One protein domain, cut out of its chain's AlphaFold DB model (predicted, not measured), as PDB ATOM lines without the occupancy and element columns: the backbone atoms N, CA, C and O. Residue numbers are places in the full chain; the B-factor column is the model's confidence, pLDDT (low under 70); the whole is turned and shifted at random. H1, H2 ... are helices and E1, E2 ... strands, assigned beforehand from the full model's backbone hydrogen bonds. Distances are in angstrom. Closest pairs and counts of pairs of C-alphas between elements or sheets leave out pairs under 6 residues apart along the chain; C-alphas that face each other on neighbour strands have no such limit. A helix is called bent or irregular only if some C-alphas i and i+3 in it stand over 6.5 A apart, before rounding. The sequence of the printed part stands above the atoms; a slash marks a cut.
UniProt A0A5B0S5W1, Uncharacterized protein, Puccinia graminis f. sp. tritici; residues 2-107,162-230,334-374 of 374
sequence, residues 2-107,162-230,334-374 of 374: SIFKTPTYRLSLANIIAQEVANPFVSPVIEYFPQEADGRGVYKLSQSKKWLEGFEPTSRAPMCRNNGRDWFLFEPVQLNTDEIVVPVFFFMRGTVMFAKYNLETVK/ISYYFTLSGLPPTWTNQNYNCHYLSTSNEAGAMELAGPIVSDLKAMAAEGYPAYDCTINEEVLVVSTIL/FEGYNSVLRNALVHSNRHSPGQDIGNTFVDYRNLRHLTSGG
ATOM      1  N   SER A   2     -34.126 -15.703 -43.249       65.50
ATOM      2  CA  SER A   2     -34.535 -16.750 -42.317       65.50
ATOM      3  C   SER A   2     -35.322 -17.882 -42.997       65.50
ATOM      4  O   SER A   2     -35.675 -17.793 -44.174       65.50
ATOM      5  N   ILE A   3     -35.667 -18.914 -42.216       66.38
ATOM      6  CA  ILE A   3     -36.572 -20.002 -42.627       66.38
ATOM      7  C   ILE A   3     -37.978 -19.517 -43.024       66.38
ATOM      8  O   ILE A   3     -38.652 -20.188 -43.801       66.38
ATOM      9  N   PHE A   4     -38.408 -18.346 -42.542       69.38
ATOM     10  CA  PHE A   4     -39.689 -17.721 -42.892       69.38
ATOM     11  C   PHE A   4     -39.539 -16.594 -43.921       69.38
ATOM     12  O   PHE A   4     -40.473 -15.831 -44.140       69.38
ATOM     13  N   LYS A   5     -38.379 -16.506 -44.589       68.88
ATOM     14  CA  LYS A   5     -38.042 -15.469 -45.580       68.88
ATOM     15  C   LYS A   5     -37.965 -14.044 -45.018       68.88
ATOM     16  O   LYS A   5     -37.888 -13.093 -45.788       68.88
ATOM     17  N   THR A   6     -37.892 -13.886 -43.701       67.88
ATOM     18  CA  THR A   6     -37.596 -12.592 -43.081       67.88
ATOM     19  C   THR A   6     -36.144 -12.211 -43.397       67.88
ATOM     20  O   THR A   6     -35.239 -13.054 -43.265       67.88
ATOM     21  N   PRO A   7     -35.868 -10.973 -43.841       61.47
ATOM     22  CA  PRO A   7     -34.506 -10.479 -43.984       61.47
ATOM     23  C   PRO A   7     -33.757 -10.558 -42.648       61.47
ATOM     24  O   PRO A   7     -34.232 -10.100 -41.611       61.47
ATOM     25  N   THR A   8     -32.573 -11.166 -42.662       63.75
ATOM     26  CA  THR A   8     -31.717 -11.309 -41.480       63.75
ATOM     27  C   THR A   8     -30.326 -10.787 -41.798       63.75
ATOM     28  O   THR A   8     -29.742 -11.160 -42.815       63.75
ATOM     29  N   TYR A   9     -29.804  -9.928 -40.925       67.69
ATOM     30  CA  TYR A   9     -28.471  -9.342 -41.044       67.69
ATOM     31  C   TYR A   9     -27.552 -10.027 -40.042       67.69
ATOM     32  O   TYR A   9     -27.723  -9.886 -38.828       67.69
ATOM     33  N   ARG A  10     -26.610 -10.810 -40.568       70.31
ATOM     34  CA  ARG A  10     -25.740 -11.675 -39.775       70.31
ATOM     35  C   ARG A  10     -24.292 -11.574 -40.221       70.31
ATOM     36  O   ARG A  10     -24.019 -11.383 -41.403       70.31
ATOM     37  N   LEU A  11     -23.383 -11.762 -39.276       70.12
ATOM     38  CA  LEU A  11     -21.965 -11.947 -39.561       70.12
ATOM     39  C   LEU A  11     -21.668 -13.431 -39.806       70.12
ATOM     40  O   LEU A  11     -22.332 -14.302 -39.243       70.12
ATOM     41  N   SER A  12     -20.679 -13.714 -40.657       81.94
ATOM     42  CA  SER A  12     -20.185 -15.081 -40.868       81.94
ATOM     43  C   SER A  12     -19.484 -15.574 -39.607       81.94
ATOM     44  O   SER A  12     -18.508 -14.961 -39.170       81.94
ATOM     45  N   LEU A  13     -19.971 -16.680 -39.039       83.50
ATOM     46  CA  LEU A  13     -19.373 -17.295 -37.857       83.50
ATOM     47  C   LEU A  13     -17.950 -17.801 -38.151       83.50
ATOM     48  O   LEU A  13     -17.040 -17.516 -37.375       83.50
ATOM     49  N   ALA A  14     -17.750 -18.458 -39.297       83.38
ATOM     50  CA  ALA A  14     -16.441 -18.927 -39.755       83.38
ATOM     51  C   ALA A  14     -15.438 -17.771 -39.873       83.38
ATOM     52  O   ALA A  14     -14.345 -17.840 -39.320       83.38
ATOM     53  N   ASN A  15     -15.835 -16.654 -40.494       81.62
ATOM     54  CA  ASN A  15     -14.917 -15.528 -40.681       81.62
ATOM     55  C   ASN A  15     -14.588 -14.825 -39.354       81.62
ATOM     56  O   ASN A  15     -13.511 -14.247 -39.233       81.62
ATOM     57  N   ILE A  16     -15.511 -14.825 -38.381       82.44
ATOM     58  CA  ILE A  16     -15.219 -14.293 -37.043       82.44
ATOM     59  C   ILE A  16     -14.141 -15.150 -36.386       82.44
ATOM     60  O   ILE A  16     -13.139 -14.605 -35.944       82.44
ATOM     61  N   ILE A  17     -14.315 -16.473 -36.344       87.50
ATOM     62  CA  ILE A  17     -13.351 -17.345 -35.664       87.50
ATOM     63  C   ILE A  17     -12.010 -17.365 -36.404       87.50
ATOM     64  O   ILE A  17     -10.975 -17.289 -35.752       87.50
ATOM     65  N   ALA A  18     -12.009 -17.367 -37.739       86.44
ATOM     66  CA  ALA A  18     -10.780 -17.287 -38.526       86.44
ATOM     67  C   ALA A  18      -9.948 -16.037 -38.191       86.44
ATOM     68  O   ALA A  18      -8.726 -16.113 -38.114       86.44
ATOM     69  N   GLN A  19     -10.599 -14.899 -37.923       83.00
ATOM     70  CA  GLN A  19      -9.897 -13.694 -37.476       83.00
ATOM     71  C   GLN A  19      -9.378 -13.787 -36.043       83.00
ATOM     72  O   GLN A  19      -8.356 -13.185 -35.743       83.00
ATOM     73  N   GLU A  20     -10.048 -14.520 -35.157       87.62
ATOM     74  CA  GLU A  20      -9.549 -14.738 -33.795       87.62
ATOM     75  C   GLU A  20      -8.313 -15.637 -33.776       87.62
ATOM     76  O   GLU A  20      -7.385 -15.379 -33.015       87.62
ATOM     77  N   VAL A  21      -8.280 -16.640 -34.656       88.19
ATOM     78  CA  VAL A  21      -7.109 -17.501 -34.884       88.19
ATOM     79  C   VAL A  21      -5.947 -16.708 -35.505       88.19
ATOM     80  O   VAL A  21      -4.788 -16.951 -35.171       88.19
ATOM     81  N   ALA A  22      -6.249 -15.693 -36.321       85.06
ATOM     82  CA  ALA A  22      -5.254 -14.768 -36.870       85.06
ATOM     83  C   ALA A  22      -4.841 -13.643 -35.903       85.06
ATOM     84  O   ALA A  22      -3.884 -12.921 -36.170       85.06
ATOM     85  N   ASN A  23      -5.551 -13.461 -34.786       78.69
ATOM     86  CA  ASN A  23      -5.319 -12.347 -33.875       78.69
ATOM     87  C   ASN A  23      -4.149 -12.662 -32.925       78.69
ATOM     88  O   ASN A  23      -4.320 -13.500 -32.037       78.69
ATOM     89  N   PRO A  24      -3.007 -11.953 -32.986       77.81
ATOM     90  CA  PRO A  24      -1.833 -12.258 -32.167       77.81
ATOM     91  C   PRO A  24      -2.030 -12.007 -30.672       77.81
ATOM     92  O   PRO A  24      -1.226 -12.469 -29.870       77.81
ATOM     93  N   PHE A  25      -3.089 -11.305 -30.263       72.69
ATOM     94  CA  PHE A  25      -3.431 -11.184 -28.846       72.69
ATOM     95  C   PHE A  25      -4.291 -12.345 -28.354       72.69
ATOM     96  O   PHE A  25      -4.211 -12.700 -27.182       72.69
ATOM     97  N   VAL A  26      -5.130 -12.917 -29.219       79.81
ATOM     98  CA  VAL A  26      -6.114 -13.937 -28.828       79.81
ATOM     99  C   VAL A  26      -5.593 -15.334 -29.123       79.81
ATOM    100  O   VAL A  26      -5.647 -16.187 -28.245       79.81
ATOM    101  N   SER A  27      -5.044 -15.566 -30.312       87.81
ATOM    102  CA  SER A  27      -4.578 -16.879 -30.753       87.81
ATOM    103  C   SER A  27      -3.615 -17.562 -29.766       87.81
ATOM    104  O   SER A  27      -3.877 -18.713 -29.412       87.81
ATOM    105  N   PRO A  28      -2.617 -16.871 -29.162       87.06
ATOM    106  CA  PRO A  28      -1.719 -17.495 -28.177       87.06
ATOM    107  C   PRO A  28      -2.396 -17.997 -26.895       87.06
ATOM    108  O   PRO A  28      -1.788 -18.748 -26.133       87.06
ATOM    109  N   VAL A  29      -3.622 -17.548 -26.608       86.88
ATOM    110  CA  VAL A  29      -4.377 -17.927 -25.405       86.88
ATOM    111  C   VAL A  29      -5.593 -18.807 -25.713       86.88
ATOM    112  O   VAL A  29      -6.334 -19.151 -24.788       86.88
ATOM    113  N   ILE A  30      -5.815 -19.181 -26.981       89.44
ATOM    114  CA  ILE A  30      -6.843 -20.154 -27.369       89.44
ATOM    115  C   ILE A  30      -6.324 -21.562 -27.088       89.44
ATOM    116  O   ILE A  30      -5.282 -21.980 -27.581       89.44
ATOM    117  N   GLU A  31      -7.103 -22.335 -26.338       90.25
ATOM    118  CA  GLU A  31      -6.840 -23.758 -26.160       90.25
ATOM    119  C   GLU A  31      -7.670 -24.594 -27.130       90.25
ATOM    120  O   GLU A  31      -8.903 -24.617 -27.066       90.25
ATOM    121  N   TYR A  32      -6.968 -25.305 -28.009       88.81
ATOM    122  CA  TYR A  32      -7.563 -26.192 -29.010       88.81
ATOM    123  C   TYR A  32      -7.824 -27.610 -28.477       88.81
ATOM    124  O   TYR A  32      -8.690 -28.317 -28.992       88.81
ATOM    125  N   PHE A  33      -7.127 -28.010 -27.408       88.88
ATOM    126  CA  PHE A  33      -7.217 -29.343 -26.811       88.88
ATOM    127  C   PHE A  33      -7.695 -29.280 -25.355       88.88
ATOM    128  O   PHE A  33      -7.365 -28.336 -24.631       88.88
ATOM    129  N   PRO A  34      -8.451 -30.287 -24.885       90.31
ATOM    130  CA  PRO A  34      -8.778 -30.403 -23.470       90.31
ATOM    131  C   PRO A  34      -7.521 -30.683 -22.636       90.31
ATOM    132  O   PRO A  34      -6.577 -31.329 -23.094       90.31
ATOM    133  N   GLN A  35      -7.535 -30.233 -21.384       89.38
ATOM    134  CA  GLN A  35      -6.459 -30.440 -20.420       89.38
ATOM    135  C   GLN A  35      -6.935 -31.375 -19.304       89.38
ATOM    136  O   GLN A  35      -7.953 -31.129 -18.663       89.38
ATOM    137  N   GLU A  36      -6.189 -32.436 -19.023       87.56
ATOM    138  CA  GLU A  36      -6.459 -33.276 -17.864       87.56
ATOM    139  C   GLU A  36      -5.899 -32.614 -16.601       87.56
ATOM    140  O   GLU A  36      -4.702 -32.359 -16.478       87.56
ATOM    141  N   ALA A  37      -6.801 -32.303 -15.671       83.50
ATOM    142  CA  ALA A  37      -6.490 -31.622 -14.415       83.50
ATOM    143  C   ALA A  37      -6.727 -32.499 -13.167       83.50
ATOM    144  O   ALA A  37      -6.658 -31.999 -12.049       83.50
ATOM    145  N   ASP A  38      -7.076 -33.782 -13.331       81.62
ATOM    146  CA  ASP A  38      -7.375 -34.718 -12.228       81.62
ATOM    147  C   ASP A  38      -8.380 -34.202 -11.182       81.62
ATOM    148  O   ASP A  38      -8.308 -34.526  -9.997       81.62
ATOM    149  N   GLY A  39      -9.318 -33.353 -11.612       76.25
ATOM    150  CA  GLY A  39     -10.303 -32.711 -10.742       76.25
ATOM    151  C   GLY A  39      -9.715 -31.676  -9.773       76.25
ATOM    152  O   GLY A  39     -10.439 -31.169  -8.911       76.25
ATOM    153  N   ARG A  40      -8.428 -31.331  -9.902       79.25
ATOM    154  CA  ARG A  40      -7.691 -30.401  -9.035       79.25
ATOM    155  C   ARG A  40      -7.356 -29.115  -9.781       79.25
ATOM    156  O   ARG A  40      -7.028 -29.137 -10.958       79.25
ATOM    157  N   GLY A  41      -7.433 -27.980  -9.083       79.44
ATOM    158  CA  GLY A  41      -7.025 -26.689  -9.648       79.44
ATOM    159  C   GLY A  41      -7.753 -26.320 -10.946       79.44
ATOM    160  O   GLY A  41      -7.150 -25.707 -11.818       79.44
ATOM    161  N   VAL A  42      -9.023 -26.714 -11.096       82.81
ATOM    162  CA  VAL A  42      -9.806 -26.448 -12.309       82.81
ATOM    163  C   VAL A  42     -10.296 -25.001 -12.305       82.81
ATOM    164  O   VAL A  42     -11.132 -24.633 -11.481       82.81
ATOM    165  N   TYR A  43      -9.796 -24.189 -13.236       82.88
ATOM    166  CA  TYR A  43     -10.137 -22.764 -13.360       82.88
ATOM    167  C   TYR A  43     -10.588 -22.352 -14.768       82.88
ATOM    168  O   TYR A  43     -10.968 -21.203 -14.970       82.88
ATOM    169  N   LYS A  44     -10.572 -23.263 -15.749       85.44
ATOM    170  CA  LYS A  44     -10.990 -23.015 -17.142       85.44
ATOM    171  C   LYS A  44     -11.761 -24.205 -17.721       85.44
ATOM    172  O   LYS A  44     -11.742 -25.300 -17.164       85.44
ATOM    173  N   LEU A  45     -12.489 -23.993 -18.821       84.81
ATOM    174  CA  LEU A  45     -13.402 -25.001 -19.382       84.81
ATOM    175  C   LEU A  45     -12.695 -26.178 -20.064       84.81
ATOM    176  O   LEU A  45     -13.221 -27.293 -20.012       84.81
ATOM    177  N   SER A  46     -11.527 -25.956 -20.663       87.50
ATOM    178  CA  SER A  46     -10.669 -27.008 -21.239       87.50
ATOM    179  C   SER A  46     -10.272 -28.074 -20.221       87.50
ATOM    180  O   SER A  46     -10.096 -29.230 -20.586       87.50
ATOM    181  N   GLN A  47     -10.224 -27.712 -18.936       89.50
ATOM    182  CA  GLN A  47      -9.950 -28.614 -17.817       89.50
ATOM    183  C   GLN A  47     -11.178 -29.395 -17.333       89.50
ATOM    184  O   GLN A  47     -11.099 -30.166 -16.379       89.50
ATOM    185  N   SER A  48     -12.351 -29.172 -17.931       87.44
ATOM    186  CA  SER A  48     -13.559 -29.894 -17.547       87.44
ATOM    187  C   SER A  48     -13.574 -31.294 -18.152       87.44
ATOM    188  O   SER A  48     -13.326 -31.475 -19.345       87.44
ATOM    189  N   LYS A  49     -14.014 -32.286 -17.370       85.81
ATOM    190  CA  LYS A  49     -14.211 -33.647 -17.891       85.81
ATOM    191  C   LYS A  49     -15.236 -33.707 -19.027       85.81
ATOM    192  O   LYS A  49     -15.216 -34.614 -19.847       85.81
ATOM    193  N   LYS A  50     -16.140 -32.723 -19.104       85.44
ATOM    194  CA  LYS A  50     -17.094 -32.587 -20.214       85.44
ATOM    195  C   LYS A  50     -16.408 -32.324 -21.547       85.44
ATOM    196  O   LYS A  50     -16.850 -32.883 -22.539       85.44
ATOM    197  N   TRP A  51     -15.369 -31.494 -21.573       86.88
ATOM    198  CA  TRP A  51     -14.568 -31.335 -22.782       86.88
ATOM    199  C   TRP A  51     -13.685 -32.571 -22.981       86.88
ATOM    200  O   TRP A  51     -13.661 -33.126 -24.074       86.88
ATOM    201  N   LEU A  52     -13.052 -33.062 -21.910       84.19
ATOM    202  CA  LEU A  52     -12.159 -34.222 -21.967       84.19
ATOM    203  C   LEU A  52     -12.842 -35.485 -22.531       84.19
ATOM    204  O   LEU A  52     -12.266 -36.198 -23.333       84.19
ATOM    205  N   GLU A  53     -14.079 -35.780 -22.136       82.00
ATOM    206  CA  GLU A  53     -14.715 -37.067 -22.460       82.00
ATOM    207  C   GLU A  53     -16.112 -36.938 -23.072       82.00
ATOM    208  O   GLU A  53     -16.647 -37.913 -23.596       82.00
ATOM    209  N   GLY A  54     -16.737 -35.762 -22.995       77.88
ATOM    210  CA  GLY A  54     -18.146 -35.587 -23.349       77.88
ATOM    211  C   GLY A  54     -18.426 -35.460 -24.845       77.88
ATOM    212  O   GLY A  54     -19.592 -35.535 -25.231       77.88
ATOM    213  N   PHE A  55     -17.396 -35.272 -25.675       78.44
ATOM    214  CA  PHE A  55     -17.540 -35.220 -27.128       78.44
ATOM    215  C   PHE A  55     -17.474 -36.609 -27.762       78.44
ATOM    216  O   PHE A  55     -16.630 -37.440 -27.396       78.44
ATOM    217  N   GLU A  56     -18.339 -36.821 -28.758       73.19
ATOM    218  CA  GLU A  56     -18.268 -37.978 -29.649       73.19
ATOM    219  C   GLU A  56     -16.919 -38.005 -30.382       73.19
ATOM    220  O   GLU A  56     -16.367 -36.936 -30.655       73.19
ATOM    221  N   PRO A  57     -16.375 -39.190 -30.714       66.94
ATOM    222  CA  PRO A  57     -15.044 -39.302 -31.307       66.94
ATOM    223  C   PRO A  57     -14.843 -38.457 -32.575       66.94
ATOM    224  O   PRO A  57     -13.800 -37.837 -32.730       66.94
ATOM    225  N   THR A  58     -15.869 -38.350 -33.421       65.69
ATOM    226  CA  THR A  58     -15.867 -37.554 -34.663       65.69
ATOM    227  C   THR A  58     -15.901 -36.040 -34.440       65.69
ATOM    228  O   THR A  58     -15.651 -35.280 -35.365       65.69
ATOM    229  N   SER A  59     -16.225 -35.584 -33.227       71.75
ATOM    230  CA  SER A  59     -16.276 -34.161 -32.853       71.75
ATOM    231  C   SER A  59     -15.034 -33.701 -32.080       71.75
ATOM    232  O   SER A  59     -15.027 -32.597 -31.534       71.75
ATOM    233  N   ARG A  60     -14.018 -34.562 -31.955       75.56
ATOM    234  CA  ARG A  60     -12.756 -34.262 -31.265       75.56
ATOM    235  C   ARG A  60     -11.759 -33.643 -32.236       75.56
ATOM    236  O   ARG A  60     -11.908 -33.776 -33.445       75.56
ATOM    237  N   ALA A  61     -10.739 -32.980 -31.691       79.69
ATOM    238  CA  ALA A  61      -9.635 -32.463 -32.491       79.69
ATOM    239  C   ALA A  61      -8.996 -33.625 -33.285       79.69
ATOM    240  O   ALA A  61      -8.524 -34.575 -32.655       79.69
ATOM    241  N   PRO A  62      -9.025 -33.586 -34.629       70.75
ATOM    242  CA  PRO A  62      -8.679 -34.740 -35.458       70.75
ATOM    243  C   PRO A  62      -7.170 -34.952 -35.583       70.75
ATOM    244  O   PRO A  62      -6.742 -36.055 -35.901       70.75
ATOM    245  N   MET A  63      -6.374 -33.914 -35.327       79.50
ATOM    246  CA  MET A  63      -4.928 -33.914 -35.501       79.50
ATOM    247  C   MET A  63      -4.257 -33.148 -34.360       79.50
ATOM    248  O   MET A  63      -4.824 -32.184 -33.837       79.50
ATOM    249  N   CYS A  64      -3.051 -33.560 -33.978       75.88
ATOM    250  CA  CYS A  64      -2.124 -32.732 -33.224       75.88
ATOM    251  C   CYS A  64      -0.741 -32.713 -33.884       75.88
ATOM    252  O   CYS A  64      -0.287 -33.714 -34.437       75.88
ATOM    253  N   ARG A  65      -0.053 -31.572 -33.792       72.50
ATOM    254  CA  ARG A  65       1.341 -31.435 -34.212       72.50
ATOM    255  C   ARG A  65       2.251 -31.582 -33.000       72.50
ATOM    256  O   ARG A  65       2.077 -30.880 -32.004       72.50
ATOM    257  N   ASN A  66       3.227 -32.480 -33.078       68.44
ATOM    258  CA  ASN A  66       4.222 -32.688 -32.029       68.44
ATOM    259  C   ASN A  66       5.602 -32.925 -32.653       68.44
ATOM    260  O   ASN A  66       5.754 -33.799 -33.505       68.44
ATOM    261  N   ASN A  67       6.604 -32.150 -32.225       73.12
ATOM    262  CA  ASN A  67       7.972 -32.170 -32.764       73.12
ATOM    263  C   ASN A  67       8.043 -32.051 -34.300       73.12
ATOM    264  O   ASN A  67       8.814 -32.753 -34.946       73.12
ATOM    265  N   GLY A  68       7.214 -31.183 -34.889       67.50
ATOM    266  CA  GLY A  68       7.178 -30.964 -36.340       67.50
ATOM    267  C   GLY A  68       6.517 -32.087 -37.148       67.50
ATOM    268  O   GLY A  68       6.496 -32.004 -38.371       67.50
ATOM    269  N   ARG A  69       5.965 -33.112 -36.488       60.31
ATOM    270  CA  ARG A  69       5.191 -34.184 -37.121       60.31
ATOM    271  C   ARG A  69       3.713 -34.059 -36.776       60.31
ATOM    272  O   ARG A  69       3.375 -33.773 -35.625       60.31
ATOM    273  N   ASP A  70       2.866 -34.331 -37.758       74.81
ATOM    274  CA  ASP A  70       1.419 -34.390 -37.583       74.81
ATOM    275  C   ASP A  70       0.977 -35.803 -37.217       74.81
ATOM    276  O   ASP A  70       1.439 -36.791 -37.787       74.81
ATOM    277  N   TRP A  71       0.096 -35.879 -36.227       61.56
ATOM    278  CA  TRP A  71      -0.472 -37.111 -35.703       61.56
ATOM    279  C   TRP A  71      -1.983 -37.020 -35.788       61.56
ATOM    280  O   TRP A  71      -2.572 -36.071 -35.268       61.56
ATOM    281  N   PHE A  72      -2.619 -38.017 -36.388       69.00
ATOM    282  CA  PHE A  72      -4.057 -38.021 -36.611       69.00
ATOM    283  C   PHE A  72      -4.757 -39.044 -35.719       69.00
ATOM    284  O   PHE A  72      -4.191 -40.061 -35.311       69.00
ATOM    285  N   LEU A  73      -6.011 -38.757 -35.380       61.75
ATOM    286  CA  LEU A  73      -6.890 -39.760 -34.798       61.75
ATOM    287  C   LEU A  73      -7.205 -40.833 -35.840       61.75
ATOM    288  O   LEU A  73      -7.391 -40.528 -37.013       61.75
ATOM    289  N   PHE A  74      -7.347 -42.071 -35.373       58.28
ATOM    290  CA  PHE A  74      -7.696 -43.240 -36.183       58.28
ATOM    291  C   PHE A  74      -6.632 -43.688 -37.193       58.28
ATOM    292  O   PHE A  74      -6.914 -44.559 -38.011       58.28
ATOM    293  N   GLU A  75      -5.404 -43.179 -37.081       54.66
ATOM    294  CA  GLU A  75      -4.251 -43.648 -37.853       54.66
ATOM    295  C   GLU A  75      -3.291 -44.472 -36.975       54.66
ATOM    296  O   GLU A  75      -3.060 -44.107 -35.818       54.66
ATOM    297  N   PRO A  76      -2.733 -45.595 -37.464       49.72
ATOM    298  CA  PRO A  76      -1.770 -46.390 -36.706       49.72
ATOM    299  C   PRO A  76      -0.479 -45.622 -36.389       49.72
ATOM    300  O   PRO A  76       0.103 -44.956 -37.241       49.72
ATOM    301  N   VAL A  77       0.008 -45.775 -35.159       54.31
ATOM    302  CA  VAL A  77       1.247 -45.181 -34.652       54.31
ATOM    303  C   VAL A  77       2.085 -46.259 -33.982       54.31
ATOM    304  O   VAL A  77       1.599 -46.957 -33.098       54.31
ATOM    305  N   GLN A  78       3.357 -46.362 -34.359       55.03
ATOM    306  CA  GLN A  78       4.323 -47.223 -33.680       55.03
ATOM    307  C   GLN A  78       4.938 -46.484 -32.486       55.03
ATOM    308  O   GLN A  78       5.465 -45.376 -32.622       55.03
ATOM    309  N   LEU A  79       4.861 -47.092 -31.306       62.31
ATOM    310  CA  LEU A  79       5.502 -46.612 -30.088       62.31
ATOM    311  C   LEU A  79       6.985 -46.997 -30.063       62.31
ATOM    312  O   LEU A  79       7.421 -47.933 -30.727       62.31
ATOM    313  N   ASN A  80       7.756 -46.346 -29.192       70.00
ATOM    314  CA  ASN A  80       9.158 -46.712 -28.941       70.00
ATOM    315  C   ASN A  80       9.313 -48.135 -28.363       70.00
ATOM    316  O   ASN A  80      10.422 -48.658 -28.309       70.00
ATOM    317  N   THR A  81       8.215 -48.730 -27.889       68.12
ATOM    318  CA  THR A  81       8.116 -50.117 -27.418       68.12
ATOM    319  C   THR A  81       7.884 -51.123 -28.547       68.12
ATOM    320  O   THR A  81       7.740 -52.304 -28.255       68.12
ATOM    321  N   ASP A  82       7.855 -50.672 -29.807       55.62
ATOM    322  CA  ASP A  82       7.545 -51.461 -31.011       55.62
ATOM    323  C   ASP A  82       6.064 -51.882 -31.137       55.62
ATOM    324  O   ASP A  82       5.667 -52.614 -32.040       55.62
ATOM    325  N   GLU A  83       5.208 -51.381 -30.247       51.94
ATOM    326  CA  GLU A  83       3.765 -51.614 -30.287       51.94
ATOM    327  C   GLU A  83       3.079 -50.645 -31.255       51.94
ATOM    328  O   GLU A  83       3.302 -49.435 -31.196       51.94
ATOM    329  N   ILE A  84       2.187 -51.160 -32.105       49.75
ATOM    330  CA  ILE A  84       1.298 -50.335 -32.927       49.75
ATOM    331  C   ILE A  84       0.028 -50.034 -32.135       49.75
ATOM    332  O   ILE A  84      -0.635 -50.934 -31.619       49.75
ATOM    333  N   VAL A  85      -0.324 -48.755 -32.060       58.34
ATOM    334  CA  VAL A  85      -1.528 -48.261 -31.394       58.34
ATOM    335  C   VAL A  85      -2.304 -47.336 -32.319       58.34
ATOM    336  O   VAL A  85      -1.726 -46.696 -33.190       58.34
ATOM    337  N   VAL A  86      -3.614 -47.219 -32.109       60.62
ATOM    338  CA  VAL A  86      -4.455 -46.263 -32.844       60.62
ATOM    339  C   VAL A  86      -4.948 -45.183 -31.876       60.62
ATOM    340  O   VAL A  86      -5.756 -45.492 -30.988       60.62
ATOM    341  N   PRO A  87      -4.483 -43.924 -31.993       60.47
ATOM    342  CA  PRO A  87      -4.976 -42.805 -31.199       60.47
ATOM    343  C   PRO A  87      -6.468 -42.564 -31.442       60.47
ATOM    344  O   PRO A  87      -6.930 -42.466 -32.575       60.47
ATOM    345  N   VAL A  88      -7.236 -42.416 -30.365       67.94
ATOM    346  CA  VAL A  88      -8.685 -42.137 -30.403       67.94
ATOM    347  C   VAL A  88      -9.051 -40.822 -29.707       67.94
ATOM    348  O   VAL A  88     -10.221 -40.417 -29.700       67.94
ATOM    349  N   PHE A  89      -8.073 -40.166 -29.068       78.38
ATOM    350  CA  PHE A  89      -8.264 -38.883 -28.398       78.38
ATOM    351  C   PHE A  89      -6.950 -38.199 -27.988       78.38
ATOM    352  O   PHE A  89      -6.148 -38.823 -27.298       78.38
ATOM    353  N   PHE A  90      -6.792 -36.909 -28.300       80.94
ATOM    354  CA  PHE A  90      -5.677 -36.070 -27.838       80.94
ATOM    355  C   PHE A  90      -6.066 -35.166 -26.661       80.94
ATOM    356  O   PHE A  90      -7.141 -34.561 -26.662       80.94
ATOM    357  N   PHE A  91      -5.180 -35.041 -25.672       85.56
ATOM    358  CA  PHE A  91      -5.368 -34.180 -24.502       85.56
ATOM    359  C   PHE A  91      -4.030 -33.749 -23.890       85.56
ATOM    360  O   PHE A  91      -3.011 -34.412 -24.049       85.56
ATOM    361  N   MET A  92      -4.035 -32.649 -23.141       87.44
ATOM    362  CA  MET A  92      -2.835 -32.096 -22.506       87.44
ATOM    363  C   MET A  92      -2.719 -32.521 -21.038       87.44
ATOM    364  O   MET A  92      -3.688 -32.399 -20.286       87.44
ATOM    365  N   ARG A  93      -1.519 -32.909 -20.583       84.44
ATOM    366  CA  ARG A  93      -1.145 -32.940 -19.154       84.44
ATOM    367  C   ARG A  93       0.008 -31.973 -18.929       84.44
ATOM    368  O   ARG A  93       1.116 -32.181 -19.422       84.44
ATOM    369  N   GLY A  94      -0.253 -30.892 -18.196       82.00
ATOM    370  CA  GLY A  94       0.690 -29.774 -18.132       82.00
ATOM    371  C   GLY A  94       0.925 -29.196 -19.531       82.00
ATOM    372  O   GLY A  94      -0.029 -28.748 -20.164       82.00
ATOM    373  N   THR A  95       2.172 -29.230 -20.000       81.31
ATOM    374  CA  THR A  95       2.599 -28.768 -21.334       81.31
ATOM    375  C   THR A  95       2.815 -29.906 -22.331       81.31
ATOM    376  O   THR A  95       3.245 -29.658 -23.452       81.31
ATOM    377  N   VAL A  96       2.557 -31.153 -21.930       82.25
ATOM    378  CA  VAL A  96       2.835 -32.341 -22.742       82.25
ATOM    379  C   VAL A  96       1.535 -32.863 -23.349       82.25
ATOM    380  O   VAL A  96       0.529 -33.004 -22.648       82.25
ATOM    381  N   MET A  97       1.573 -33.153 -24.649       85.50
ATOM    382  CA  MET A  97       0.473 -33.771 -25.387       85.50
ATOM    383  C   MET A  97       0.442 -35.281 -25.130       85.50
ATOM    384  O   MET A  97       1.464 -35.957 -25.234       85.50
ATOM    385  N   PHE A  98      -0.738 -35.809 -24.821       85.12
ATOM    386  CA  PHE A  98      -1.009 -37.229 -24.640       85.12
ATOM    387  C   PHE A  98      -2.085 -37.690 -25.619       85.12
ATOM    388  O   PHE A  98      -2.991 -36.938 -25.980       85.12
ATOM    389  N   ALA A  99      -2.009 -38.964 -25.999       78.06
ATOM    390  CA  ALA A  99      -3.037 -39.639 -26.768       78.06
ATOM    391  C   ALA A  99      -3.594 -40.821 -25.969       78.06
ATOM    392  O   ALA A  99      -2.841 -41.643 -25.448       78.06
ATOM    393  N   LYS A 100      -4.919 -40.934 -25.891       78.94
ATOM    394  CA  LYS A 100      -5.570 -42.195 -25.528       78.94
ATOM    395  C   LYS A 100      -5.676 -43.042 -26.790       78.94
ATOM    396  O   LYS A 100      -6.055 -42.515 -27.833       78.94
ATOM    397  N   TYR A 101      -5.396 -44.332 -26.685       59.59
ATOM    398  CA  TYR A 101      -5.435 -45.274 -27.800       59.59
ATOM    399  C   TYR A 101      -6.232 -46.531 -27.439       59.59
ATOM    400  O   TYR A 101      -6.406 -46.843 -26.257       59.59
ATOM    401  N   ASN A 102      -6.725 -47.236 -28.458       55.06
ATOM    402  CA  ASN A 102      -7.216 -48.605 -28.307       55.06
ATOM    403  C   ASN A 102      -6.058 -49.575 -28.585       55.06
ATOM    404  O   ASN A 102      -5.309 -49.385 -29.542       55.06
ATOM    405  N   LEU A 103      -5.903 -50.594 -27.736       42.97
ATOM    406  CA  LEU A 103      -4.972 -51.699 -27.964       42.97
ATOM    407  C   LEU A 103      -5.652 -52.729 -28.864       42.97
ATOM    408  O   LEU A 103      -6.417 -53.560 -28.383       42.97
ATOM    409  N   GLU A 104      -5.371 -52.671 -30.160       42.09
ATOM    410  CA  GLU A 104      -5.573 -53.802 -31.063       42.09
ATOM    411  C   GLU A 104      -4.210 -54.171 -31.645       42.09
ATOM    412  O   GLU A 104      -3.582 -53.381 -32.345       42.09
ATOM    413  N   THR A 105      -3.704 -55.350 -31.285       36.09
ATOM    414  CA  THR A 105      -2.413 -55.845 -31.768       36.09
ATOM    415  C   THR A 105      -2.581 -56.337 -33.202       36.09
ATOM    416  O   THR A 105      -3.101 -57.430 -33.424       36.09
ATOM    417  N   VAL A 106      -2.148 -55.540 -34.177       36.25
ATOM    418  CA  VAL A 106      -2.117 -55.935 -35.592       36.25
ATOM    419  C   VAL A 106      -0.711 -56.431 -35.932       36.25
ATOM    420  O   VAL A 106       0.278 -55.788 -35.580       36.25
ATOM    421  N   LYS A 107      -0.595 -57.601 -36.572       36.47
ATOM    422  CA  LYS A 107       0.703 -58.116 -37.028       36.47
ATOM    423  C   LYS A 107       1.202 -57.267 -38.197       36.47
ATOM    424  O   LYS A 107       0.476 -57.027 -39.153       36.47
ATOM    425  N   ILE A 162     -34.161  -9.166 -30.573       79.50
ATOM    426  CA  ILE A 162     -33.613 -10.492 -30.293       79.50
ATOM    427  C   ILE A 162     -32.224 -10.565 -30.912       79.50
ATOM    428  O   ILE A 162     -32.066 -10.226 -32.082       79.50
ATOM    429  N   SER A 163     -31.235 -11.012 -30.140       79.94
ATOM    430  CA  SER A 163     -29.828 -10.983 -30.539       79.94
ATOM    431  C   SER A 163     -29.097 -12.261 -30.140       79.94
ATOM    432  O   SER A 163     -29.353 -12.811 -29.069       79.94
ATOM    433  N   TYR A 164     -28.158 -12.694 -30.980       79.06
ATOM    434  CA  TYR A 164     -27.218 -13.780 -30.710       79.06
ATOM    435  C   TYR A 164     -25.788 -13.246 -30.623       79.06
ATOM    436  O   TYR A 164     -25.343 -12.486 -31.488       79.06
ATOM    437  N   TYR A 165     -25.065 -13.712 -29.608       81.81
ATOM    438  CA  TYR A 165     -23.635 -13.475 -29.423       81.81
ATOM    439  C   TYR A 165     -22.963 -14.753 -28.909       81.81
ATOM    440  O   TYR A 165     -23.644 -15.639 -28.385       81.81
ATOM    441  N   PHE A 166     -21.640 -14.844 -29.027       85.44
ATOM    442  CA  PHE A 166     -20.862 -15.970 -28.503       85.44
ATOM    443  C   PHE A 166     -19.475 -15.539 -28.007       85.44
ATOM    444  O   PHE A 166     -19.006 -14.444 -28.309       85.44
ATOM    445  N   THR A 167     -18.824 -16.419 -27.247       82.94
ATOM    446  CA  THR A 167     -17.413 -16.317 -26.830       82.94
ATOM    447  C   THR A 167     -16.735 -17.661 -27.101       82.94
ATOM    448  O   THR A 167     -17.393 -18.693 -26.947       82.94
ATOM    449  N   LEU A 168     -15.443 -17.680 -27.433       85.38
ATOM    450  CA  LEU A 168     -14.692 -18.925 -27.646       85.38
ATOM    451  C   LEU A 168     -14.558 -19.725 -26.339       85.38
ATOM    452  O   LEU A 168     -14.160 -19.179 -25.310       85.38
ATOM    453  N   SER A 169     -14.885 -21.022 -26.361       85.38
ATOM    454  CA  SER A 169     -14.823 -21.877 -25.162       85.38
ATOM    455  C   SER A 169     -13.400 -22.195 -24.710       85.38
ATOM    456  O   SER A 169     -13.208 -22.483 -23.531       85.38
ATOM    457  N   GLY A 170     -12.434 -22.147 -25.632       83.69
ATOM    458  CA  GLY A 170     -11.010 -22.380 -25.366       83.69
ATOM    459  C   GLY A 170     -10.295 -21.223 -24.682       83.69
ATOM    460  O   GLY A 170      -9.154 -21.386 -24.275       83.69
ATOM    461  N   LEU A 171     -10.951 -20.074 -24.518       83.19
ATOM    462  CA  LEU A 171     -10.383 -18.957 -23.774       83.19
ATOM    463  C   LEU A 171     -10.600 -19.145 -22.259       83.19
ATOM    464  O   LEU A 171     -11.684 -19.560 -21.827       83.19
ATOM    465  N   PRO A 172      -9.620 -18.781 -21.414       78.81
ATOM    466  CA  PRO A 172      -9.791 -18.807 -19.965       78.81
ATOM    467  C   PRO A 172     -10.804 -17.741 -19.494       78.81
ATOM    468  O   PRO A 172     -11.033 -16.740 -20.184       78.81
ATOM    469  N   PRO A 173     -11.411 -17.887 -18.295       75.88
ATOM    470  CA  PRO A 173     -12.461 -16.972 -17.835       75.88
ATOM    471  C   PRO A 173     -12.062 -15.494 -17.813       75.88
ATOM    472  O   PRO A 173     -12.868 -14.652 -18.200       75.88
ATOM    473  N   THR A 174     -10.817 -15.179 -17.443       68.56
ATOM    474  CA  THR A 174     -10.275 -13.807 -17.431       68.56
ATOM    475  C   THR A 174     -10.324 -13.125 -18.797       68.56
ATOM    476  O   THR A 174     -10.448 -11.904 -18.858       68.56
ATOM    477  N   TRP A 175     -10.276 -13.898 -19.884       75.19
ATOM    478  CA  TRP A 175     -10.410 -13.411 -21.254       75.19
ATOM    479  C   TRP A 175     -11.862 -13.396 -21.691       75.19
ATOM    480  O   TRP A 175     -12.346 -12.377 -22.179       75.19
ATOM    481  N   THR A 176     -12.602 -14.482 -21.458       70.31
ATOM    482  CA  THR A 176     -13.996 -14.531 -21.909       70.31
ATOM    483  C   THR A 176     -14.889 -13.487 -21.229       70.31
ATOM    484  O   THR A 176     -15.896 -13.100 -21.812       70.31
ATOM    485  N   ASN A 177     -14.536 -13.020 -20.024       66.94
ATOM    486  CA  ASN A 177     -15.257 -11.969 -19.294       66.94
ATOM    487  C   ASN A 177     -15.017 -10.556 -19.849       66.94
ATOM    488  O   ASN A 177     -15.667  -9.607 -19.416       66.94
ATOM    489  N   GLN A 178     -14.092 -10.396 -20.791       65.00
ATOM    490  CA  GLN A 178     -13.853  -9.121 -21.450       65.00
ATOM    491  C   GLN A 178     -14.834  -8.964 -22.611       65.00
ATOM    492  O   GLN A 178     -14.949  -9.857 -23.450       65.00
ATOM    493  N   ASN A 179     -15.469  -7.793 -22.720       62.44
ATOM    494  CA  ASN A 179     -16.332  -7.460 -23.863       62.44
ATOM    495  C   ASN A 179     -15.609  -7.633 -25.209       62.44
ATOM    496  O   ASN A 179     -16.254  -7.946 -26.204       62.44
ATOM    497  N   TYR A 180     -14.282  -7.463 -25.215       64.62
ATOM    498  CA  TYR A 180     -13.417  -7.702 -26.367       64.62
ATOM    499  C   TYR A 180     -13.603  -9.109 -26.964       64.62
ATOM    500  O   TYR A 180     -13.679  -9.246 -28.177       64.62
ATOM    501  N   ASN A 181     -13.775 -10.145 -26.137       73.88
ATOM    502  CA  ASN A 181     -13.896 -11.543 -26.580       73.88
ATOM    503  C   ASN A 181     -15.358 -12.009 -26.742       73.88
ATOM    504  O   ASN A 181     -15.639 -13.211 -26.774       73.88
ATOM    505  N   CYS A 182     -16.305 -11.066 -26.796       73.12
ATOM    506  CA  CYS A 182     -17.710 -11.329 -27.079       73.12
ATOM    507  C   CYS A 182     -18.039 -10.892 -28.508       73.12
ATOM    508  O   CYS A 182     -17.830  -9.741 -28.886       73.12
ATOM    509  N   HIS A 183     -18.583 -11.809 -29.302       78.88
ATOM    510  CA  HIS A 183     -18.788 -11.614 -30.731       78.88
ATOM    511  C   HIS A 183     -20.267 -11.584 -31.074       78.88
ATOM    512  O   HIS A 183     -21.016 -12.506 -30.751       78.88
ATOM    513  N   TYR A 184     -20.678 -10.531 -31.772       79.25
ATOM    514  CA  TYR A 184     -22.017 -10.402 -32.326       79.25
ATOM    515  C   TYR A 184     -22.220 -11.348 -33.517       79.25
ATOM    516  O   TYR A 184     -21.350 -11.454 -34.378       79.25
ATOM    517  N   LEU A 185     -23.391 -11.987 -33.599       80.12
ATOM    518  CA  LEU A 185     -23.769 -12.820 -34.744       80.12
ATOM    519  C   LEU A 185     -24.915 -12.230 -35.545       80.12
ATOM    520  O   LEU A 185     -24.798 -12.077 -36.757       80.12
ATOM    521  N   SER A 186     -26.037 -11.942 -34.890       78.56
ATOM    522  CA  SER A 186     -27.252 -11.500 -35.569       78.56
ATOM    523  C   SER A 186     -28.207 -10.849 -34.583       78.56
ATOM    524  O   SER A 186     -28.335 -11.313 -33.451       78.56
ATOM    525  N   THR A 187     -28.954  -9.856 -35.059       79.56
ATOM    526  CA  THR A 187     -30.063  -9.223 -34.346       79.56
ATOM    527  C   THR A 187     -31.237  -9.009 -35.287       79.56
ATOM    528  O   THR A 187     -31.055  -8.696 -36.462       79.56
ATOM    529  N   SER A 188     -32.452  -9.148 -34.763       75.81
ATOM    530  CA  SER A 188     -33.673  -8.728 -35.445       75.81
ATOM    531  C   SER A 188     -34.707  -8.201 -34.451       75.81
ATOM    532  O   SER A 188     -34.776  -8.633 -33.300       75.81
ATOM    533  N   ASN A 189     -35.496  -7.230 -34.900       73.44
ATOM    534  CA  ASN A 189     -36.720  -6.754 -34.253       73.44
ATOM    535  C   ASN A 189     -37.986  -7.425 -34.810       73.44
ATOM    536  O   ASN A 189     -39.063  -7.201 -34.269       73.44
ATOM    537  N   GLU A 190     -37.857  -8.224 -35.868       71.75
ATOM    538  CA  GLU A 190     -38.976  -8.855 -36.579       71.75
ATOM    539  C   GLU A 190     -38.957 -10.377 -36.412       71.75
ATOM    540  O   GLU A 190     -39.987 -10.982 -36.126       71.75
ATOM    541  N   ALA A 191     -37.775 -10.990 -36.528       74.94
ATOM    542  CA  ALA A 191     -37.603 -12.433 -36.443       74.94
ATOM    543  C   ALA A 191     -37.551 -12.938 -34.991       74.94
ATOM    544  O   ALA A 191     -36.912 -12.342 -34.114       74.94
ATOM    545  N   GLY A 192     -38.186 -14.089 -34.758       79.75
ATOM    546  CA  GLY A 192     -38.155 -14.796 -33.474       79.75
ATOM    547  C   GLY A 192     -36.793 -15.429 -33.158       79.75
ATOM    548  O   GLY A 192     -35.904 -15.515 -34.008       79.75
ATOM    549  N   ALA A 193     -36.616 -15.929 -31.930       82.56
ATOM    550  CA  ALA A 193     -35.344 -16.520 -31.504       82.56
ATOM    551  C   ALA A 193     -34.982 -17.767 -32.322       82.56
ATOM    552  O   ALA A 193     -33.859 -17.882 -32.809       82.56
ATOM    553  N   MET A 194     -35.942 -18.675 -32.527       81.50
ATOM    554  CA  MET A 194     -35.722 -19.900 -33.306       81.50
ATOM    555  C   MET A 194     -35.515 -19.629 -34.796       81.50
ATOM    556  O   MET A 194     -34.783 -20.351 -35.471       81.50
ATOM    557  N   GLU A 195     -36.132 -18.568 -35.301       80.06
ATOM    558  CA  GLU A 195     -35.979 -18.136 -36.682       80.06
ATOM    559  C   GLU A 195     -34.564 -17.601 -36.955       80.06
ATOM    560  O   GLU A 195     -33.964 -17.941 -37.979       80.06
ATOM    561  N   LEU A 196     -33.998 -16.833 -36.015       80.50
ATOM    562  CA  LEU A 196     -32.596 -16.402 -36.056       80.50
ATOM    563  C   LEU A 196     -31.614 -17.559 -35.824       80.50
ATOM    564  O   LEU A 196     -30.525 -17.558 -36.397       80.50
ATOM    565  N   ALA A 197     -31.994 -18.558 -35.021       84.19
ATOM    566  CA  ALA A 197     -31.155 -19.720 -34.733       84.19
ATOM    567  C   ALA A 197     -30.923 -20.618 -35.956       84.19
ATOM    568  O   ALA A 197     -29.863 -21.226 -36.062       84.19
ATOM    569  N   GLY A 198     -31.899 -20.722 -36.866       82.94
ATOM    570  CA  GLY A 198     -31.850 -21.644 -38.008       82.94
ATOM    571  C   GLY A 198     -30.562 -21.526 -38.838       82.94
ATOM    572  O   GLY A 198     -29.821 -22.508 -38.931       82.94
ATOM    573  N   PRO A 199     -30.244 -20.338 -39.387       78.00
ATOM    574  CA  PRO A 199     -28.997 -20.117 -40.121       78.00
ATOM    575  C   PRO A 199     -27.736 -20.356 -39.279       78.00
ATOM    576  O   PRO A 199     -26.781 -20.939 -39.777       78.00
ATOM    577  N   ILE A 200     -27.745 -19.973 -37.998       85.44
ATOM    578  CA  ILE A 200     -26.602 -20.163 -37.086       85.44
ATOM    579  C   ILE A 200     -26.309 -21.657 -36.884       85.44
ATOM    580  O   ILE A 200     -25.160 -22.081 -36.924       85.44
ATOM    581  N   VAL A 201     -27.349 -22.474 -36.697       87.12
ATOM    582  CA  VAL A 201     -27.211 -23.932 -36.564       87.12
ATOM    583  C   VAL A 201     -26.711 -24.562 -37.863       87.12
ATOM    584  O   VAL A 201     -25.949 -25.522 -37.805       87.12
ATOM    585  N   SER A 202     -27.126 -24.039 -39.019       84.81
ATOM    586  CA  SER A 202     -26.626 -24.502 -40.315       84.81
ATOM    587  C   SER A 202     -25.125 -24.251 -40.457       84.81
ATOM    588  O   SER A 202     -24.393 -25.183 -40.776       84.81
ATOM    589  N   ASP A 203     -24.670 -23.032 -40.153       85.69
ATOM    590  CA  ASP A 203     -23.246 -22.681 -40.178       85.69
ATOM    591  C   ASP A 203     -22.442 -23.575 -39.220       85.69
ATOM    592  O   ASP A 203     -21.430 -24.145 -39.606       85.69
ATOM    593  N   LEU A 204     -22.928 -23.765 -37.986       88.19
ATOM    594  CA  LEU A 204     -22.261 -24.599 -36.977       88.19
ATOM    595  C   LEU A 204     -22.114 -26.059 -37.418       88.19
ATOM    596  O   LEU A 204     -21.107 -26.688 -37.112       88.19
ATOM    597  N   LYS A 205     -23.104 -26.603 -38.133       86.81
ATOM    598  CA  LYS A 205     -23.022 -27.960 -38.685       86.81
ATOM    599  C   LYS A 205     -21.999 -28.054 -39.812       86.81
ATOM    600  O   LYS A 205     -21.212 -28.991 -39.802       86.81
ATOM    601  N   ALA A 206     -22.000 -27.094 -40.736       86.19
ATOM    602  CA  ALA A 206     -21.034 -27.055 -41.832       86.19
ATOM    603  C   ALA A 206     -19.603 -26.919 -41.290       86.19
ATOM    604  O   ALA A 206     -18.742 -27.726 -41.606       86.19
ATOM    605  N   MET A 207     -19.373 -25.991 -40.359       89.69
ATOM    606  CA  MET A 207     -18.063 -25.786 -39.731       89.69
ATOM    607  C   MET A 207     -17.557 -26.997 -38.936       89.69
ATOM    608  O   MET A 207     -16.348 -27.182 -38.815       89.69
ATOM    609  N   ALA A 208     -18.458 -27.794 -38.357       85.69
ATOM    610  CA  ALA A 208     -18.091 -29.016 -37.646       85.69
ATOM    611  C   ALA A 208     -17.786 -30.184 -38.599       85.69
ATOM    612  O   ALA A 208     -16.975 -31.037 -38.258       85.69
ATOM    613  N   ALA A 209     -18.455 -30.241 -39.754       82.06
ATOM    614  CA  ALA A 209     -18.337 -31.345 -40.706       82.06
ATOM    615  C   ALA A 209     -17.235 -31.127 -41.754       82.06
ATOM    616  O   ALA A 209     -16.537 -32.069 -42.109       82.06
ATOM    617  N   GLU A 210     -17.096 -29.898 -42.251       84.44
ATOM    618  CA  GLU A 210     -16.248 -29.544 -43.398       84.44
ATOM    619  C   GLU A 210     -15.031 -28.702 -42.983       84.44
ATOM    620  O   GLU A 210     -14.039 -28.642 -43.706       84.44
ATOM    621  N   GLY A 211     -15.083 -28.065 -41.808       85.69
ATOM    622  CA  GLY A 211     -14.089 -27.078 -41.394       85.69
ATOM    623  C   GLY A 211     -14.128 -25.801 -42.242       85.69
ATOM    624  O   GLY A 211     -15.002 -25.604 -43.087       85.69
ATOM    625  N   TYR A 212     -13.215 -24.876 -41.967       88.62
ATOM    626  CA  TYR A 212     -13.053 -23.636 -42.730       88.62
ATOM    627  C   TYR A 212     -11.613 -23.124 -42.626       88.62
ATOM    628  O   TYR A 212     -10.974 -23.316 -41.589       88.62
ATOM    629  N   PRO A 213     -11.082 -22.482 -43.680       89.06
ATOM    630  CA  PRO A 213      -9.718 -21.976 -43.660       89.06
ATOM    631  C   PRO A 213      -9.590 -20.793 -42.694       89.06
ATOM    632  O   PRO A 213     -10.473 -19.933 -42.604       89.06
ATOM    633  N   ALA A 214      -8.461 -20.737 -41.999       89.62
ATOM    634  CA  ALA A 214      -8.012 -19.602 -41.212       89.62
ATOM    635  C   ALA A 214      -6.492 -19.465 -41.331       89.62
ATOM    636  O   ALA A 214      -5.812 -20.371 -41.798       89.62
ATOM    637  N   TYR A 215      -5.960 -18.334 -40.883       88.38
ATOM    638  CA  TYR A 215      -4.524 -18.153 -40.726       88.38
ATOM    639  C   TYR A 215      -4.193 -18.185 -39.240       88.38
ATOM    640  O   TYR A 215      -4.746 -17.384 -38.488       88.38
ATOM    641  N   ASP A 216      -3.329 -19.101 -38.810       88.12
ATOM    642  CA  ASP A 216      -2.856 -19.149 -37.429       88.12
ATOM    643  C   ASP A 216      -1.565 -18.343 -37.308       88.12
ATOM    644  O   ASP A 216      -0.495 -18.746 -37.769       88.12
ATOM    645  N   CYS A 217      -1.666 -17.180 -36.663       84.56
ATOM    646  CA  CYS A 217      -0.534 -16.278 -36.496       84.56
ATOM    647  C   CYS A 217       0.547 -16.814 -35.542       84.56
ATOM    648  O   CYS A 217       1.659 -16.293 -35.546       84.56
ATOM    649  N   THR A 218       0.241 -17.812 -34.705       86.25
ATOM    650  CA  THR A 218       1.197 -18.374 -33.735       86.25
ATOM    651  C   THR A 218       2.175 -19.341 -34.388       86.25
ATOM    652  O   THR A 218       3.335 -19.397 -33.986       86.25
ATOM    653  N   ILE A 219       1.720 -20.054 -35.422       86.75
ATOM    654  CA  ILE A 219       2.546 -20.961 -36.229       86.75
ATOM    655  C   ILE A 219       2.861 -20.403 -37.621       86.75
ATOM    656  O   ILE A 219       3.688 -20.971 -38.323       86.75
ATOM    657  N   ASN A 220       2.267 -19.263 -37.987       85.00
ATOM    658  CA  ASN A 220       2.486 -18.560 -39.250       85.00
ATOM    659  C   ASN A 220       2.120 -19.417 -40.482       85.00
ATOM    660  O   ASN A 220       2.839 -19.433 -41.483       85.00
ATOM    661  N   GLU A 221       0.994 -20.129 -40.397       85.06
ATOM    662  CA  GLU A 221       0.512 -21.063 -41.422       85.06
ATOM    663  C   GLU A 221      -0.995 -20.905 -41.675       85.06
ATOM    664  O   GLU A 221      -1.761 -20.487 -40.802       85.06
ATOM    665  N   GLU A 222      -1.434 -21.268 -42.883       85.62
ATOM    666  CA  GLU A 222      -2.854 -21.493 -43.155       85.62
ATOM    667  C   GLU A 222      -3.290 -22.820 -42.526       85.62
ATOM    668  O   GLU A 222      -2.651 -23.856 -42.703       85.62
ATOM    669  N   VAL A 223      -4.397 -22.788 -41.792       86.44
ATOM    670  CA  VAL A 223      -4.939 -23.929 -41.058       86.44
ATOM    671  C   VAL A 223      -6.393 -24.168 -41.433       86.44
ATOM    672  O   VAL A 223      -7.141 -23.241 -41.746       86.44
ATOM    673  N   LEU A 224      -6.825 -25.425 -41.348       86.44
ATOM    674  CA  LEU A 224      -8.239 -25.777 -41.410       86.44
ATOM    675  C   LEU A 224      -8.799 -25.843 -39.986       86.44
ATOM    676  O   LEU A 224      -8.442 -26.725 -39.204       86.44
ATOM    677  N   VAL A 225      -9.695 -24.921 -39.643       88.00
ATOM    678  CA  VAL A 225     -10.337 -24.883 -38.327       88.00
ATOM    679  C   VAL A 225     -11.628 -25.687 -38.367       88.00
ATOM    680  O   VAL A 225     -12.522 -25.418 -39.166       88.00
ATOM    681  N   VAL A 226     -11.757 -26.637 -37.445       87.31
ATOM    682  CA  VAL A 226     -13.009 -27.354 -37.176       87.31
ATOM    683  C   VAL A 226     -13.557 -26.863 -35.843       87.31
ATOM    684  O   VAL A 226     -12.824 -26.727 -34.863       87.31
ATOM    685  N   SER A 227     -14.849 -26.541 -35.782       87.31
ATOM    686  CA  SER A 227     -15.459 -25.969 -34.573       87.31
ATOM    687  C   SER A 227     -16.733 -26.694 -34.177       87.31
ATOM    688  O   SER A 227     -17.596 -26.949 -35.007       87.31
ATOM    689  N   THR A 228     -16.881 -26.960 -32.878       84.00
ATOM    690  CA  THR A 228     -18.071 -27.592 -32.295       84.00
ATOM    691  C   THR A 228     -18.626 -26.778 -31.126       84.00
ATOM    692  O   THR A 228     -17.959 -25.905 -30.569       84.00
ATOM    693  N   ILE A 229     -19.871 -27.055 -30.732       83.19
ATOM    694  CA  ILE A 229     -20.528 -26.373 -29.613       83.19
ATOM    695  C   ILE A 229     -20.294 -27.169 -28.332       83.19
ATOM    696  O   ILE A 229     -20.905 -28.216 -28.120       83.19
ATOM    697  N   LEU A 230     -19.495 -26.621 -27.419       78.88
ATOM    698  CA  LEU A 230     -19.336 -27.196 -26.080       78.88
ATOM    699  C   LEU A 230     -20.584 -26.995 -25.209       78.88
ATOM    700  O   LEU A 230     -21.026 -27.902 -24.503       78.88
ATOM    701  N   PHE A 334     -22.951 -11.375 -20.300       62.06
ATOM    702  CA  PHE A 334     -23.465 -10.783 -21.540       62.06
ATOM    703  C   PHE A 334     -24.322  -9.527 -21.299       62.06
ATOM    704  O   PHE A 334     -24.579  -8.774 -22.240       62.06
ATOM    705  N   GLU A 335     -24.731  -9.234 -20.056       63.12
ATOM    706  CA  GLU A 335     -25.409  -7.977 -19.711       63.12
ATOM    707  C   GLU A 335     -24.530  -6.747 -19.944       63.12
ATOM    708  O   GLU A 335     -25.024  -5.747 -20.471       63.12
ATOM    709  N   GLY A 336     -23.226  -6.841 -19.658       58.38
ATOM    710  CA  GLY A 336     -22.259  -5.800 -20.015       58.38
ATOM    711  C   GLY A 336     -22.243  -5.532 -21.524       58.38
ATOM    712  O   GLY A 336     -22.297  -4.378 -21.955       58.38
ATOM    713  N   TYR A 337     -22.295  -6.589 -22.337       65.94
ATOM    714  CA  TYR A 337     -22.312  -6.481 -23.798       65.94
ATOM    715  C   TYR A 337     -23.632  -5.921 -24.353       65.94
ATOM    716  O   TYR A 337     -23.642  -5.228 -25.373       65.94
ATOM    717  N   ASN A 338     -24.751  -6.117 -23.647       70.38
ATOM    718  CA  ASN A 338     -26.019  -5.485 -24.017       70.38
ATOM    719  C   ASN A 338     -25.913  -3.951 -24.031       70.38
ATOM    720  O   ASN A 338     -26.624  -3.313 -24.807       70.38
ATOM    721  N   SER A 339     -25.035  -3.342 -23.224       63.75
ATOM    722  CA  SER A 339     -24.792  -1.893 -23.280       63.75
ATOM    723  C   SER A 339     -24.151  -1.454 -24.607       63.75
ATOM    724  O   SER A 339     -24.565  -0.441 -25.171       63.75
ATOM    725  N   VAL A 340     -23.235  -2.258 -25.158       63.84
ATOM    726  CA  VAL A 340     -22.578  -2.022 -26.456       63.84
ATOM    727  C   VAL A 340     -23.592  -2.127 -27.595       63.84
ATOM    728  O   VAL A 340     -23.671  -1.231 -28.436       63.84
ATOM    729  N   LEU A 341     -24.438  -3.165 -27.579       68.12
ATOM    730  CA  LEU A 341     -25.532  -3.308 -28.547       68.12
ATOM    731  C   LEU A 341     -26.523  -2.140 -28.454       68.12
ATOM    732  O   LEU A 341     -26.910  -1.575 -29.474       68.12
ATOM    733  N   ARG A 342     -26.931  -1.755 -27.234       70.69
ATOM    734  CA  ARG A 342     -27.836  -0.616 -27.013       70.69
ATOM    735  C   ARG A 342     -27.238   0.677 -27.556       70.69
ATOM    736  O   ARG A 342     -27.972   1.451 -28.157       70.69
ATOM    737  N   ASN A 343     -25.935   0.895 -27.384       61.69
ATOM    738  CA  ASN A 343     -25.255   2.061 -27.936       61.69
ATOM    739  C   ASN A 343     -25.330   2.074 -29.475       61.69
ATOM    740  O   ASN A 343     -25.811   3.045 -30.057       61.69
ATOM    741  N   ALA A 344     -24.986   0.963 -30.137       61.78
ATOM    742  CA  ALA A 344     -25.117   0.837 -31.594       61.78
ATOM    743  C   ALA A 344     -26.563   1.083 -32.075       61.78
ATOM    744  O   ALA A 344     -26.798   1.782 -33.060       61.78
ATOM    745  N   LEU A 345     -27.542   0.573 -31.328       64.12
ATOM    746  CA  LEU A 345     -28.965   0.726 -31.616       64.12
ATOM    747  C   LEU A 345     -29.460   2.172 -31.463       64.12
ATOM    748  O   LEU A 345     -30.213   2.647 -32.316       64.12
ATOM    749  N   VAL A 346     -29.020   2.889 -30.420       61.53
ATOM    750  CA  VAL A 346     -29.350   4.311 -30.180       61.53
ATOM    751  C   VAL A 346     -28.895   5.205 -31.338       61.53
ATOM    752  O   VAL A 346     -29.494   6.256 -31.569       61.53
ATOM    753  N   HIS A 347     -27.878   4.763 -32.078       55.75
ATOM    754  CA  HIS A 347     -27.278   5.466 -33.204       55.75
ATOM    755  C   HIS A 347     -27.688   4.909 -34.584       55.75
ATOM    756  O   HIS A 347     -27.081   5.295 -35.586       55.75
ATOM    757  N   SER A 348     -28.697   4.030 -34.662       55.50
ATOM    758  CA  SER A 348     -29.243   3.511 -35.932       55.50
ATOM    759  C   SER A 348     -30.183   4.507 -36.635       55.50
ATOM    760  O   SER A 348     -30.772   5.387 -36.003       55.50
ATOM    761  N   ASN A 349     -30.356   4.349 -37.949       49.22
ATOM    762  CA  ASN A 349     -31.262   5.133 -38.798       49.22
ATOM    763  C   ASN A 349     -32.745   4.762 -38.624       49.22
ATOM    764  O   ASN A 349     -33.607   5.449 -39.167       49.22
ATOM    765  N   ARG A 350     -33.037   3.701 -37.855       59.50
ATOM    766  CA  ARG A 350     -34.374   3.189 -37.504       59.50
ATOM    767  C   ARG A 350     -35.225   2.634 -38.657       59.50
ATOM    768  O   ARG A 350     -36.306   2.129 -38.373       59.50
ATOM    769  N   HIS A 351     -34.752   2.656 -39.903       51.47
ATOM    770  CA  HIS A 351     -35.436   2.023 -41.038       51.47
ATOM    771  C   HIS A 351     -35.113   0.530 -41.141       51.47
ATOM    772  O   HIS A 351     -36.009  -0.272 -41.375       51.47
ATOM    773  N   SER A 352     -33.851   0.148 -40.910       54.88
ATOM    774  CA  SER A 352     -33.431  -1.255 -40.785       54.88
ATOM    775  C   SER A 352     -32.421  -1.402 -39.641       54.88
ATOM    776  O   SER A 352     -31.211  -1.501 -39.867       54.88
ATOM    777  N   PRO A 353     -32.884  -1.394 -38.373       59.00
ATOM    778  CA  PRO A 353     -31.990  -1.413 -37.215       59.00
ATOM    779  C   PRO A 353     -31.029  -2.607 -37.206       59.00
ATOM    780  O   PRO A 353     -29.881  -2.467 -36.798       59.00
ATOM    781  N   GLY A 354     -31.473  -3.781 -37.676       58.34
ATOM    782  CA  GLY A 354     -30.624  -4.973 -37.770       58.34
ATOM    783  C   GLY A 354     -29.454  -4.800 -38.745       58.34
ATOM    784  O   GLY A 354     -28.346  -5.242 -38.444       58.34
ATOM    785  N   GLN A 355     -29.675  -4.112 -39.869       57.09
ATOM    786  CA  GLN A 355     -28.634  -3.810 -40.851       57.09
ATOM    787  C   GLN A 355     -27.591  -2.851 -40.286       57.09
ATOM    788  O   GLN A 355     -26.397  -3.117 -40.380       57.09
ATOM    789  N   ASP A 356     -28.036  -1.763 -39.661       51.91
ATOM    790  CA  ASP A 356     -27.139  -0.754 -39.095       51.91
ATOM    791  C   ASP A 356     -26.303  -1.305 -37.941       51.91
ATOM    792  O   ASP A 356     -25.112  -1.001 -37.827       51.91
ATOM    793  N   ILE A 357     -26.915  -2.134 -37.089       60.22
ATOM    794  CA  ILE A 357     -26.216  -2.842 -36.016       60.22
ATOM    795  C   ILE A 357     -25.194  -3.802 -36.627       60.22
ATOM    796  O   ILE A 357     -24.032  -3.776 -36.227       60.22
ATOM    797  N   GLY A 358     -25.596  -4.593 -37.627       56.62
ATOM    798  CA  GLY A 358     -24.697  -5.480 -38.363       56.62
ATOM    799  C   GLY A 358     -23.478  -4.739 -38.908       56.62
ATOM    800  O   GLY A 358     -22.358  -5.118 -38.586       56.62
ATOM    801  N   ASN A 359     -23.691  -3.641 -39.636       50.88
ATOM    802  CA  ASN A 359     -22.622  -2.800 -40.185       50.88
ATOM    803  C   ASN A 359     -21.710  -2.235 -39.087       50.88
ATOM    804  O   ASN A 359     -20.496  -2.316 -39.199       50.88
ATOM    805  N   THR A 360     -22.281  -1.752 -37.980       51.97
ATOM    806  CA  THR A 360     -21.494  -1.236 -36.848       51.97
ATOM    807  C   THR A 360     -20.582  -2.316 -36.252       51.97
ATOM    808  O   THR A 360     -19.424  -2.051 -35.938       51.97
ATOM    809  N   PHE A 361     -21.070  -3.556 -36.113       60.88
ATOM    810  CA  PHE A 361     -20.249  -4.665 -35.620       60.88
ATOM    811  C   PHE A 361     -19.266  -5.207 -36.669       60.88
ATOM    812  O   PHE A 361     -18.215  -5.712 -36.274       60.88
ATOM    813  N   VAL A 362     -19.543  -5.064 -37.973       54.56
ATOM    814  CA  VAL A 362     -18.529  -5.254 -39.031       54.56
ATOM    815  C   VAL A 362     -17.405  -4.237 -38.859       54.56
ATOM    816  O   VAL A 362     -16.243  -4.630 -38.850       54.56
ATOM    817  N   ASP A 363     -17.729  -2.959 -38.662       47.84
ATOM    818  CA  ASP A 363     -16.732  -1.899 -38.497       47.84
ATOM    819  C   ASP A 363     -15.865  -2.137 -37.255       47.84
ATOM    820  O   ASP A 363     -14.640  -2.084 -37.341       47.84
ATOM    821  N   TYR A 364     -16.468  -2.487 -36.112       56.59
ATOM    822  CA  TYR A 364     -15.718  -2.856 -34.904       56.59
ATOM    823  C   TYR A 364     -14.815  -4.068 -35.120       56.59
ATOM    824  O   TYR A 364     -13.685  -4.088 -34.636       56.59
ATOM    825  N   ARG A 365     -15.299  -5.067 -35.857       60.06
ATOM    826  CA  ARG A 365     -14.530  -6.264 -36.198       60.06
ATOM    827  C   ARG A 365     -13.345  -5.935 -37.111       60.06
ATOM    828  O   ARG A 365     -12.241  -6.396 -36.846       60.06
ATOM    829  N   ASN A 366     -13.550  -5.109 -38.133       48.84
ATOM    830  CA  ASN A 366     -12.488  -4.667 -39.036       48.84
ATOM    831  C   ASN A 366     -11.444  -3.827 -38.293       48.84
ATOM    832  O   ASN A 366     -10.252  -4.075 -38.432       48.84
ATOM    833  N   LEU A 367     -11.884  -2.876 -37.462       47.16
ATOM    834  CA  LEU A 367     -10.990  -2.077 -36.621       47.16
ATOM    835  C   LEU A 367     -10.160  -2.965 -35.702       47.16
ATOM    836  O   LEU A 367      -8.951  -2.787 -35.623       47.16
ATOM    837  N   ARG A 368     -10.793  -3.951 -35.060       60.09
ATOM    838  CA  ARG A 368     -10.106  -4.919 -34.209       60.09
ATOM    839  C   ARG A 368      -9.010  -5.665 -34.967       60.09
ATOM    840  O   ARG A 368      -7.873  -5.629 -34.518       60.09
ATOM    841  N   HIS A 369      -9.344  -6.291 -36.095       55.91
ATOM    842  CA  HIS A 369      -8.403  -7.021 -36.955       55.91
ATOM    843  C   HIS A 369      -7.192  -6.143 -37.328       55.91
ATOM    844  O   HIS A 369      -6.053  -6.487 -37.018       55.91
ATOM    845  N   LEU A 370      -7.451  -4.917 -37.800       46.16
ATOM    846  CA  LEU A 370      -6.411  -3.943 -38.145       46.16
ATOM    847  C   LEU A 370      -5.532  -3.544 -36.948       46.16
ATOM    848  O   LEU A 370      -4.310  -3.503 -37.066       46.16
ATOM    849  N   THR A 371      -6.125  -3.259 -35.783       44.69
ATOM    850  CA  THR A 371      -5.364  -2.900 -34.567       44.69
ATOM    851  C   THR A 371      -4.598  -4.075 -33.969       44.69
ATOM    852  O   THR A 371      -3.641  -3.873 -33.227       44.69
ATOM    853  N   SER A 372      -5.015  -5.294 -34.301       49.03
ATOM    854  CA  SER A 372      -4.351  -6.536 -33.936       49.03
ATOM    855  C   SER A 372      -3.195  -6.890 -34.868       49.03
ATOM    856  O   SER A 372      -2.503  -7.856 -34.590       49.03
ATOM    857  N   GLY A 373      -2.921  -6.106 -35.913       48.53
ATOM    858  CA  GLY A 373      -1.742  -6.299 -36.760       48.53
ATOM    859  C   GLY A 373      -1.923  -7.294 -37.903       48.53
ATOM    860  O   GLY A 373      -0.927  -7.721 -38.482       48.53
ATOM    861  N   GLY A 374      -3.161  -7.641 -38.252       44.38
ATOM    862  CA  GLY A 374      -3.438  -8.522 -39.380       44.38
ATOM    863  C   GLY A 374      -4.872  -8.921 -39.359       44.38
ATOM    864  O   GLY A 374      -5.155 -10.005 -38.805       44.38
TER     865      GLY A 374
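This is residues 2 to 107, 162 to 230 and 334 to 374 of the 374 residues of an uncharacterized protein of Puccinia graminis f. sp. tritici (UniProt A0A5B0S5W1). The model is an elongated body of two lobes. The smaller holds two hairpins, E1 with E2 and E3 with E4, and the short H2; in the larger, H4 and H6 pack on the two-stranded sheet E5 E6, H5 packs on H6, and H1 packs on the hairpin E7 E8. The 216 printed residues have six named helices and eight named strands, in the order H1 H2 E1 E2 E3 E4 E5 H3 E6 H4 E7 E8 H5 H6, with four antiparallel two-stranded sheets. The class is mixed, helices and strands; the whole is only just compact, close to loose, with a radius of gyration of the C-alphas of 20.1 A and spans of 70 by 36 by 34 A.

E3, residues 84 to 93, begins with C-alpha 84 at (1.298, -50.335, -32.927), is 22.3 A long and bends by 80 degrees at residue 88. E4 is residues 96 to 102, 19.9 A; E1 is 63 to 66, E2 69 to 72 and H2 49 to 53. E5 is 162 to 166, H3 173 to 176 and E6 183 to 188. H1, residues 13 to 21, begins with C-alpha 13 at (-19.373, -17.295, -37.857). H4, residues 193 to 209, 24.4 A, has a kink of 29 degrees near residue 200 and is only just irregular: C-alphas 196 and 199 are 6.6 A apart. E7 is 212 to 216, E8 221 to 225 and H5 334 to 346. H6, residues 353 to 371, 26.8 A, ends with C-alpha 371 at (-5.364, -2.900, -34.567).

In the hairpin E3 and E4, N 91 and O 98 are 2.9 A apart, within hydrogen-bond range. The closest C-alphas of E1 and E3, Cys 64 and Phe 90, are 7.3 A apart; those of H2 and E3, Leu 52 and Phe 91, 7.2 A. In the hairpin E1 and E2, N 64 and O 71 are 2.9 A apart. E1 to E4 and H2 are apart from the other named elements. E5 and E6 are antiparallel, with N 164 and O 186 at 2.8 A. The closest C-alphas of E6 and H6, Ser 188 and Gly 354, are 5.4 A apart; those of E6 and H4, Ser 186 and Leu 196, 7.3 A. Residues 341 to 345 of H5 touch H6, C-alphas 344 and 357 at 5.9 A, opposite ways at a steep tilt of 67 degrees, only just short of perpendicular. H1 touches residues 200 to 207 of H4, C-alphas 13 and 203 at 7.0 A, the same way at a steep tilt of 56 degrees. The closest C-alphas of H1 and E7, Ala 18 and Ala 214, are 4.5 A apart; in the hairpin E7 and E8, N 214 and O 223 are 2.8 A apart. H3 touches no helix. Each O i to N i+4 pair is within hydrogen-bond range in H1, H2 and H6, with 11 of 13 in H4 and 7 of 9 in H5; H3 is too short for such a pair.

The two C-alphas farthest apart, Lys 107 and Asn 349, are 70.9 A apart. Residues 108 to 161 and 231 to 333 are not printed; the gaps between C-alphas are 59.1 A and 17.5 A. Of the links that are printed whole, H1 to H2, with 27 residues, and E2 to E3, with 11, are long. The mean pLDDT of the printed part is 73.0, and 81 residues are under 70, among them 2 to 9, 81 to 88, 101 to 107 and 343 to 374.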